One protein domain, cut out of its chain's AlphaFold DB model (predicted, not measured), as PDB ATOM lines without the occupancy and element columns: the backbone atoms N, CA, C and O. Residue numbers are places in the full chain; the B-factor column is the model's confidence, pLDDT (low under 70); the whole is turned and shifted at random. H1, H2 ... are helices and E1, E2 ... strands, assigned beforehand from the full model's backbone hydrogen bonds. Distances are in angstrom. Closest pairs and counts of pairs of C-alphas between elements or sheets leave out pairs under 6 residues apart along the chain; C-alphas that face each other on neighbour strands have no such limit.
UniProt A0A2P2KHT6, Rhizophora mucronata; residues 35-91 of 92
ATOM      1  N   TRP A  35      31.706 -19.286  29.724       89.25
ATOM      2  CA  TRP A  35      31.973 -17.913  29.305       89.25
ATOM      3  C   TRP A  35      30.914 -16.967  29.866       89.25
ATOM      4  O   TRP A  35      29.982 -16.553  29.186       89.25
ATOM      5  N   THR A  36      31.081 -16.632  31.144       89.19
ATOM      6  CA  THR A  36      30.258 -15.633  31.844       89.19
ATOM      7  C   THR A  36      30.857 -14.230  31.716       89.19
ATOM      8  O   THR A  36      32.020 -14.087  31.346       89.19
ATOM      9  N   ASP A  37      30.131 -13.192  32.137       87.88
ATOM     10  CA  ASP A  37      30.639 -11.806  32.169       87.88
ATOM     11  C   ASP A  37      31.910 -11.632  33.023       87.88
ATOM     12  O   ASP A  37      32.679 -10.686  32.846       87.88
ATOM     13  N   LYS A  38      32.164 -12.562  33.954       91.06
ATOM     14  CA  LYS A  38      33.386 -12.587  34.771       91.06
ATOM     15  C   LYS A  38      34.590 -13.165  34.021       91.06
ATOM     16  O   LYS A  38      35.719 -12.981  34.468       91.06
ATOM     17  N   PHE A  39      34.367 -13.860  32.907       92.75
ATOM     18  CA  PHE A  39      35.412 -14.424  32.061       92.75
ATOM     19  C   PHE A  39      36.005 -13.313  31.187       92.75
ATOM     20  O   PHE A  39      35.589 -13.072  30.056       92.75
ATOM     21  N   THR A  40      36.997 -12.606  31.720       92.94
ATOM     22  CA  THR A  40      37.637 -11.481  31.025       92.94
ATOM     23  C   THR A  40      38.994 -11.886  30.466       92.94
ATOM     24  O   THR A  40      39.635 -12.816  30.943       92.94
ATOM     25  N   ARG A  41      39.530 -11.131  29.503       89.94
ATOM     26  CA  ARG A  41      40.882 -11.376  28.960       89.94
ATOM     27  C   ARG A  41      41.985 -11.418  30.034       89.94
ATOM     28  O   ARG A  41      43.000 -12.080  29.817       89.94
ATOM     29  N   GLN A  42      41.821 -10.684  31.134       91.31
ATOM     30  CA  GLN A  42      42.811 -10.577  32.213       91.31
ATOM     31  C   GLN A  42      42.570 -11.579  33.348       91.31
ATOM     32  O   GLN A  42      43.486 -11.853  34.120       91.31
ATOM     33  N   GLU A  43      41.351 -12.099  33.454       93.88
ATOM     34  CA  GLU A  43      40.894 -12.870  34.601       93.88
ATOM     35  C   GLU A  43      39.926 -13.950  34.133       93.88
ATOM     36  O   GLU A  43      38.789 -13.666  33.759       93.88
ATOM     37  N   HIS A  44      40.422 -15.183  34.093       94.44
ATOM     38  CA  HIS A  44      39.645 -16.372  33.765       94.44
ATOM     39  C   HIS A  44      40.358 -17.636  34.251       94.44
ATOM     40  O   HIS A  44      41.595 -17.671  34.265       94.44
ATOM     41  N   PRO A  45      39.604 -18.684  34.625       94.81
ATOM     42  CA  PRO A  45      40.179 -19.982  34.949       94.81
ATOM     43  C   PRO A  45      40.703 -20.694  33.693       94.81
ATOM     44  O   PRO A  45      40.400 -20.313  32.561       94.81
ATOM     45  N   THR A  46      41.474 -21.759  33.907       94.06
ATOM     46  CA  THR A  46      41.835 -22.712  32.850       94.06
ATOM     47  C   THR A  46      40.578 -23.400  32.316       94.06
ATOM     48  O   THR A  46      39.729 -23.837  33.097       94.06
ATOM     49  N   VAL A  47      40.473 -23.536  30.994       93.94
ATOM     50  CA  VAL A  47      39.431 -24.323  30.320       93.94
ATOM     51  C   VAL A  47      40.107 -25.322  29.392       93.94
ATOM     52  O   VAL A  47      40.958 -24.944  28.593       93.94
ATOM     53  N   ILE A  48      39.724 -26.591  29.501       93.88
ATOM     54  CA  ILE A  48      40.147 -27.664  28.599       93.88
ATOM     55  C   ILE A  48      38.875 -28.357  28.125       93.88
ATOM     56  O   ILE A  48      38.091 -28.815  28.955       93.88
ATOM     57  N   GLU A  49      38.658 -28.388  26.813       93.00
ATOM     58  CA  GLU A  49      37.477 -28.989  26.188       93.00
ATOM     59  C   GLU A  49      37.866 -29.822  24.973       93.00
ATOM     60  O   GLU A  49      38.621 -29.364  24.116       93.00
ATOM     61  N   VAL A  50      37.316 -31.031  24.876       91.94
ATOM     62  CA  VAL A  50      37.445 -31.883  23.688       91.94
ATOM     63  C   VAL A  50      36.272 -31.560  22.762       91.94
ATOM     64  O   VAL A  50      35.126 -31.877  23.061       91.94
ATOM     65  N   LEU A  51      36.553 -30.863  21.662       89.62
ATOM     66  CA  LEU A  51      35.555 -30.424  20.681       89.62
ATOM     67  C   LEU A  51      35.247 -31.499  19.633       89.62
ATOM     68  O   LEU A  51      34.129 -31.553  19.124       89.62
ATOM     69  N   LEU A  52      36.243 -32.323  19.304       91.56
ATOM     70  CA  LEU A  52      36.106 -33.525  18.484       91.56
ATOM     71  C   LEU A  52      36.837 -34.654  19.201       91.56
ATOM     72  O   LEU A  52      38.016 -34.501  19.523       91.56
ATOM     73  N   ASP A  53      36.130 -35.751  19.449       92.06
ATOM     74  CA  ASP A  53      36.676 -36.984  20.016       92.06
ATOM     75  C   ASP A  53      36.735 -38.047  18.917       92.06
ATOM     76  O   ASP A  53      35.707 -38.388  18.336       92.06
ATOM     77  N   SER A  54      37.926 -38.568  18.635       92.88
ATOM     78  CA  SER A  54      38.200 -39.597  17.623       92.88
ATOM     79  C   SER A  54      37.443 -40.910  17.819       92.88
ATOM     80  O   SER A  54      37.267 -41.669  16.861       92.88
ATOM     81  N   THR A  55      36.980 -41.183  19.038       91.00
ATOM     82  CA  THR A  55      36.179 -42.372  19.350       91.00
ATOM     83  C   THR A  55      34.721 -42.217  18.910       91.00
ATOM     84  O   THR A  55      34.098 -43.193  18.492       91.00
ATOM     85  N   GLU A  56      34.193 -40.991  18.938       89.31
ATOM     86  CA  GLU A  56      32.792 -40.682  18.615       89.31
ATOM     87  C   GLU A  56      32.631 -40.030  17.234       89.31
ATOM     88  O   GLU A  56      31.603 -40.186  16.572       89.31
ATOM     89  N   SER A  57      33.643 -39.289  16.790       90.50
ATOM     90  CA  SER A  57      33.604 -38.443  15.601       90.50
ATOM     91  C   SER A  57      34.182 -39.197  14.416       90.50
ATOM     92  O   SER A  57      35.390 -39.428  14.345       90.50
ATOM     93  N   LYS A  58      33.317 -39.552  13.468       94.06
ATOM     94  CA  LYS A  58      33.695 -40.173  12.198       94.06
ATOM     95  C   LYS A  58      33.391 -39.238  11.039       94.06
ATOM     96  O   LYS A  58      32.441 -38.454  11.108       94.06
ATOM     97  N   ASP A  59      34.204 -39.302   9.999       93.31
ATOM     98  CA  ASP A  59      33.952 -38.578   8.763       93.31
ATOM     99  C   ASP A  59      32.890 -39.277   7.891       93.31
ATOM    100  O   ASP A  59      32.211 -40.221   8.308       93.31
ATOM    101  N   LEU A  60      32.721 -38.784   6.663       92.81
ATOM    102  CA  LEU A  60      31.763 -39.343   5.708       92.81
ATOM    103  C   LEU A  60      32.179 -40.722   5.168       92.81
ATOM    104  O   LEU A  60      31.309 -41.442   4.679       92.81
ATOM    105  N   THR A  61      33.463 -41.091   5.235       95.25
ATOM    106  CA  THR A  61      33.961 -42.423   4.848       95.25
ATOM    107  C   THR A  61      33.910 -43.416   6.009       95.25
ATOM    108  O   THR A  61      34.040 -44.619   5.793       95.25
ATOM    109  N   GLY A  62      33.606 -42.940   7.220       93.44
ATOM    110  CA  GLY A  62      33.509 -43.742   8.437       93.44
ATOM    111  C   GLY A  62      34.825 -43.830   9.208       93.44
ATOM    112  O   GLY A  62      34.888 -44.566  10.200       93.44
ATOM    113  N   ASP A  63      35.839 -43.075   8.787       95.44
ATOM    114  CA  ASP A  63      37.144 -43.005   9.423       95.44
ATOM    115  C   ASP A  63      37.103 -42.058  10.625       95.44
ATOM    116  O   ASP A  63      36.400 -41.044  10.637       95.44
ATOM    117  N   SER A  64      37.844 -42.407  11.678       95.62
ATOM    118  CA  SER A  64      37.923 -41.589  12.889       95.62
ATOM    119  C   SER A  64      38.579 -40.242  12.598       95.62
ATOM    120  O   SER A  64      39.702 -40.169  12.098       95.62
ATOM    121  N   MET A  65      37.900 -39.168  12.992       95.88
ATOM    122  CA  MET A  65      38.443 -37.816  12.933       95.88
ATOM    123  C   MET A  65      39.499 -37.614  14.025       95.88
ATOM    124  O   MET A  65      39.362 -38.157  15.122       95.88
ATOM    125  N   PRO A  66      40.545 -36.808  13.788       96.19
ATOM    126  CA  PRO A  66      41.509 -36.481  14.831       96.19
ATOM    127  C   PRO A  66      40.854 -35.700  15.976       96.19
ATOM    128  O   PRO A  66      39.897 -34.947  15.777       96.19
ATOM    129  N   ASN A  67      41.427 -35.832  17.175       95.31
ATOM    130  CA  ASN A  67      40.978 -35.068  18.331       95.31
ATOM    131  C   ASN A  67      41.203 -33.567  18.114       95.31
ATOM    132  O   ASN A  67      42.295 -33.141  17.727       95.31
ATOM    133  N   LEU A  68      40.198 -32.760  18.449       94.88
ATOM    134  CA  LEU A  68      40.317 -31.305  18.510       94.88
ATOM    135  C   LEU A  68      40.134 -30.859  19.953       94.88
ATOM    136  O   LEU A  68      39.038 -30.963  20.496       94.88
ATOM    137  N   ILE A  69      41.201 -30.347  20.562       94.44
ATOM    138  CA  ILE A  69      41.201 -29.914  21.960       94.44
ATOM    139  C   ILE A  69      41.333 -28.396  22.008       94.44
ATOM    140  O   ILE A  69      42.261 -27.814  21.445       94.44
ATOM    141  N   TYR A  70      40.403 -27.752  22.700       93.62
ATOM    142  CA  TYR A  70      40.445 -26.336  23.013       93.62
ATOM    143  C   TYR A  70      41.043 -26.126  24.403       93.62
ATOM    144  O   TYR A  70      40.563 -26.698  25.382       93.62
ATOM    145  N   VAL A  71      42.078 -25.286  24.488       94.56
ATOM    146  CA  VAL A  71      42.797 -25.005  25.735       94.56
ATOM    147  C   VAL A  71      42.896 -23.500  25.961       94.56
ATOM    148  O   VAL A  71      43.441 -22.765  25.135       94.56
ATOM    149  N   THR A  72      42.437 -23.043  27.124       92.88
ATOM    150  CA  THR A  72      42.790 -21.737  27.685       92.88
ATOM    151  C   THR A  72      43.579 -21.932  28.963       92.88
ATOM    152  O   THR A  72      43.223 -22.710  29.844       92.88
ATOM    153  N   ARG A  73      44.667 -21.183  29.085       93.94
ATOM    154  CA  ARG A  73      45.440 -21.066  30.321       93.94
ATOM    155  C   ARG A  73      44.748 -20.104  31.278       93.94
ATOM    156  O   ARG A  73      44.274 -19.058  30.838       93.94
ATOM    157  N   GLN A  74      44.784 -20.397  32.575       94.00
ATOM    158  CA  GLN A  74      44.363 -19.444  33.596       94.00
ATOM    159  C   GLN A  74      45.115 -18.114  33.455       94.00
ATOM    160  O   GLN A  74      46.337 -18.076  33.258       94.00
ATOM    161  N   LYS A  75      44.381 -17.013  33.611       94.44
ATOM    162  CA  LYS A  75      44.944 -15.675  33.791       94.44
ATOM    163  C   LYS A  75      44.361 -15.025  35.029       94.44
ATOM    164  O   LYS A  75      43.186 -15.192  35.339       94.44
ATOM    165  N   GLY A  76      45.205 -14.276  35.721       94.69
ATOM    166  CA  GLY A  76      44.822 -13.432  36.839       94.69
ATOM    167  C   GLY A  76      45.641 -12.152  36.812       94.69
ATOM    168  O   GLY A  76      46.790 -12.157  36.368       94.69
ATOM    169  N   LYS A  77      45.054 -11.062  37.308       90.88
ATOM    170  CA  LYS A  77      45.692  -9.735  37.352       90.88
ATOM    171  C   LYS A  77      46.945  -9.701  38.234       90.88
ATOM    172  O   LYS A  77      47.816  -8.871  38.011       90.88
ATOM    173  N   ALA A  78      47.035 -10.609  39.206       93.44
ATOM    174  CA  ALA A  78      48.153 -10.705  40.140       93.44
ATOM    175  C   ALA A  78      49.416 -11.354  39.545       93.44
ATOM    176  O   ALA A  78      50.490 -11.225  40.126       93.44
ATOM    177  N   SER A  79      49.310 -12.060  38.412       89.69
ATOM    178  CA  SER A  79      50.436 -12.768  37.801       89.69
ATOM    179  C   SER A  79      50.753 -12.218  36.407       89.69
ATOM    180  O   SER A  79      49.842 -12.045  35.595       89.69
ATOM    181  N   PRO A  80      52.029 -11.934  36.083       89.62
ATOM    182  CA  PRO A  80      52.420 -11.576  34.725       89.62
ATOM    183  C   PRO A  80      52.320 -12.794  33.794       89.62
ATOM    184  O   PRO A  80      52.528 -13.936  34.200       89.62
ATOM    185  N   HIS A  81      52.019 -12.551  32.515       89.44
ATOM    186  CA  HIS A  81      51.835 -13.606  31.514       89.44
ATOM    187  C   HIS A  81      52.745 -13.379  30.310       89.44
ATOM    188  O   HIS A  81      52.712 -12.320  29.686       89.44
ATOM    189  N   HIS A  82      53.495 -14.407  29.919       90.06
ATOM    190  CA  HIS A  82      54.290 -14.391  28.692       90.06
ATOM    191  C   HIS A  82      53.396 -14.691  27.489       90.06
ATOM    192  O   HIS A  82      53.220 -15.847  27.140       90.06
ATOM    193  N   PHE A  83      52.816 -13.652  26.886       89.62
ATOM    194  CA  PHE A  83      51.850 -13.689  25.777       89.62
ATOM    195  C   PHE A  83      51.834 -14.981  24.922       89.62
ATOM    196  O   PHE A  83      51.116 -15.920  25.260       89.62
ATOM    197  N   LYS A  84      52.604 -15.043  23.826       92.06
ATOM    198  CA  LYS A  84      52.641 -16.210  22.926       92.06
ATOM    199  C   LYS A  84      53.563 -17.314  23.442       92.06
ATOM    200  O   LYS A  84      53.192 -18.478  23.383       92.06
ATOM    201  N   ALA A  85      54.730 -16.956  23.984       95.00
ATOM    202  CA  ALA A  85      55.706 -17.930  24.483       95.00
ATOM    203  C   ALA A  85      55.113 -18.820  25.584       95.00
ATOM    204  O   ALA A  85      55.161 -20.039  25.509       95.00
ATOM    205  N   GLY A  86      54.447 -18.215  26.561       91.50
ATOM    206  CA  GLY A  86      53.756 -18.945  27.611       91.50
ATOM    207  C   GLY A  86      52.500 -19.669  27.129       91.50
ATOM    208  O   GLY A  86      52.075 -20.600  27.800       91.50
ATOM    209  N   ALA A  87      51.863 -19.256  26.030       92.50
ATOM    210  CA  ALA A  87      50.769 -20.036  25.452       92.50
ATOM    211  C   ALA A  87      51.299 -21.331  24.823       92.50
ATOM    212  O   ALA A  87      50.733 -22.388  25.062       92.50
ATOM    213  N   LEU A  88      52.410 -21.252  24.087       94.69
ATOM    214  CA  LEU A  88      53.036 -22.413  23.455       94.69
ATOM    215  C   LEU A  88      53.649 -23.369  24.479       94.69
ATOM    216  O   LEU A  88      53.427 -24.565  24.376       94.69
ATOM    217  N   ASN A  89      54.333 -22.855  25.503       93.50
ATOM    218  CA  ASN A  89      54.952 -23.696  26.536       93.50
ATOM    219  C   ASN A  89      53.939 -24.491  27.374       93.50
ATOM    220  O   ASN A  89      54.326 -25.441  28.031       93.50
ATOM    221  N   VAL A  90      52.666 -24.084  27.397       92.38
ATOM    222  CA  VAL A  90      51.594 -24.828  28.084       92.38
ATOM    223  C   VAL A  90      51.090 -26.004  27.237       92.38
ATOM    224  O   VAL A  90      50.444 -26.900  27.769       92.38
ATOM    225  N   LEU A  91      51.357 -25.998  25.928       92.38
ATOM    226  CA  LEU A  91      50.939 -27.052  24.998       92.38
ATOM    227  C   LEU A  91      51.987 -28.163  24.827       92.38
ATOM    228  O   LEU A  91      51.720 -29.116  24.100       92.38
TER     229      LEU A  91
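This is residues 35 to 91 of the 92 residues of a protein of Rhizophora mucronata (UniProt A0A2P2KHT6). What does the model look like? It has little regular structure: a thin hairpin of two strands, E1 and E2, runs along the longest axis, with the loop of residues 53 to 67 beyond one end and the short helix H1 off to the side of E2. What is printed? The 57 residues include E1, E2 and H1 in that order, with 16 residues in named elements; the class is mixed, and the sheet E1 - E2 is antiparallel. How compact is it? It is only just extended, close to loose, with a radius of gyration of the C-alphas of 15.6 A and spans of 49 by 27 by 13 A.

Where are the strands? E1 is residues 47 to 52, 15.4 A long, from C-alpha 47 at (39.431, -24.323, 30.320); E2 is residues 68 to 72, 13.5 A. Where is the helix? H1, residues 85 to 89, ends with C-alpha 89 at (54.952, -23.696, 26.536), 6.2 A from its first.

How do E1 and E2 pair? They form an antiparallel hairpin at 166 degrees; N 49 and O 70 are within hydrogen-bond range at 2.9 A. And H1? It is apart from E1, and every O i to N i+4 pair in it is within hydrogen-bond range.

How far does it reach? The C-alphas farthest apart, of Thr 61 and Ala 78, are 49.5 A apart. Is anything missing or uncertain? The printed part has no cut, both links are long, and no printed residue is under 70 in pLDDT.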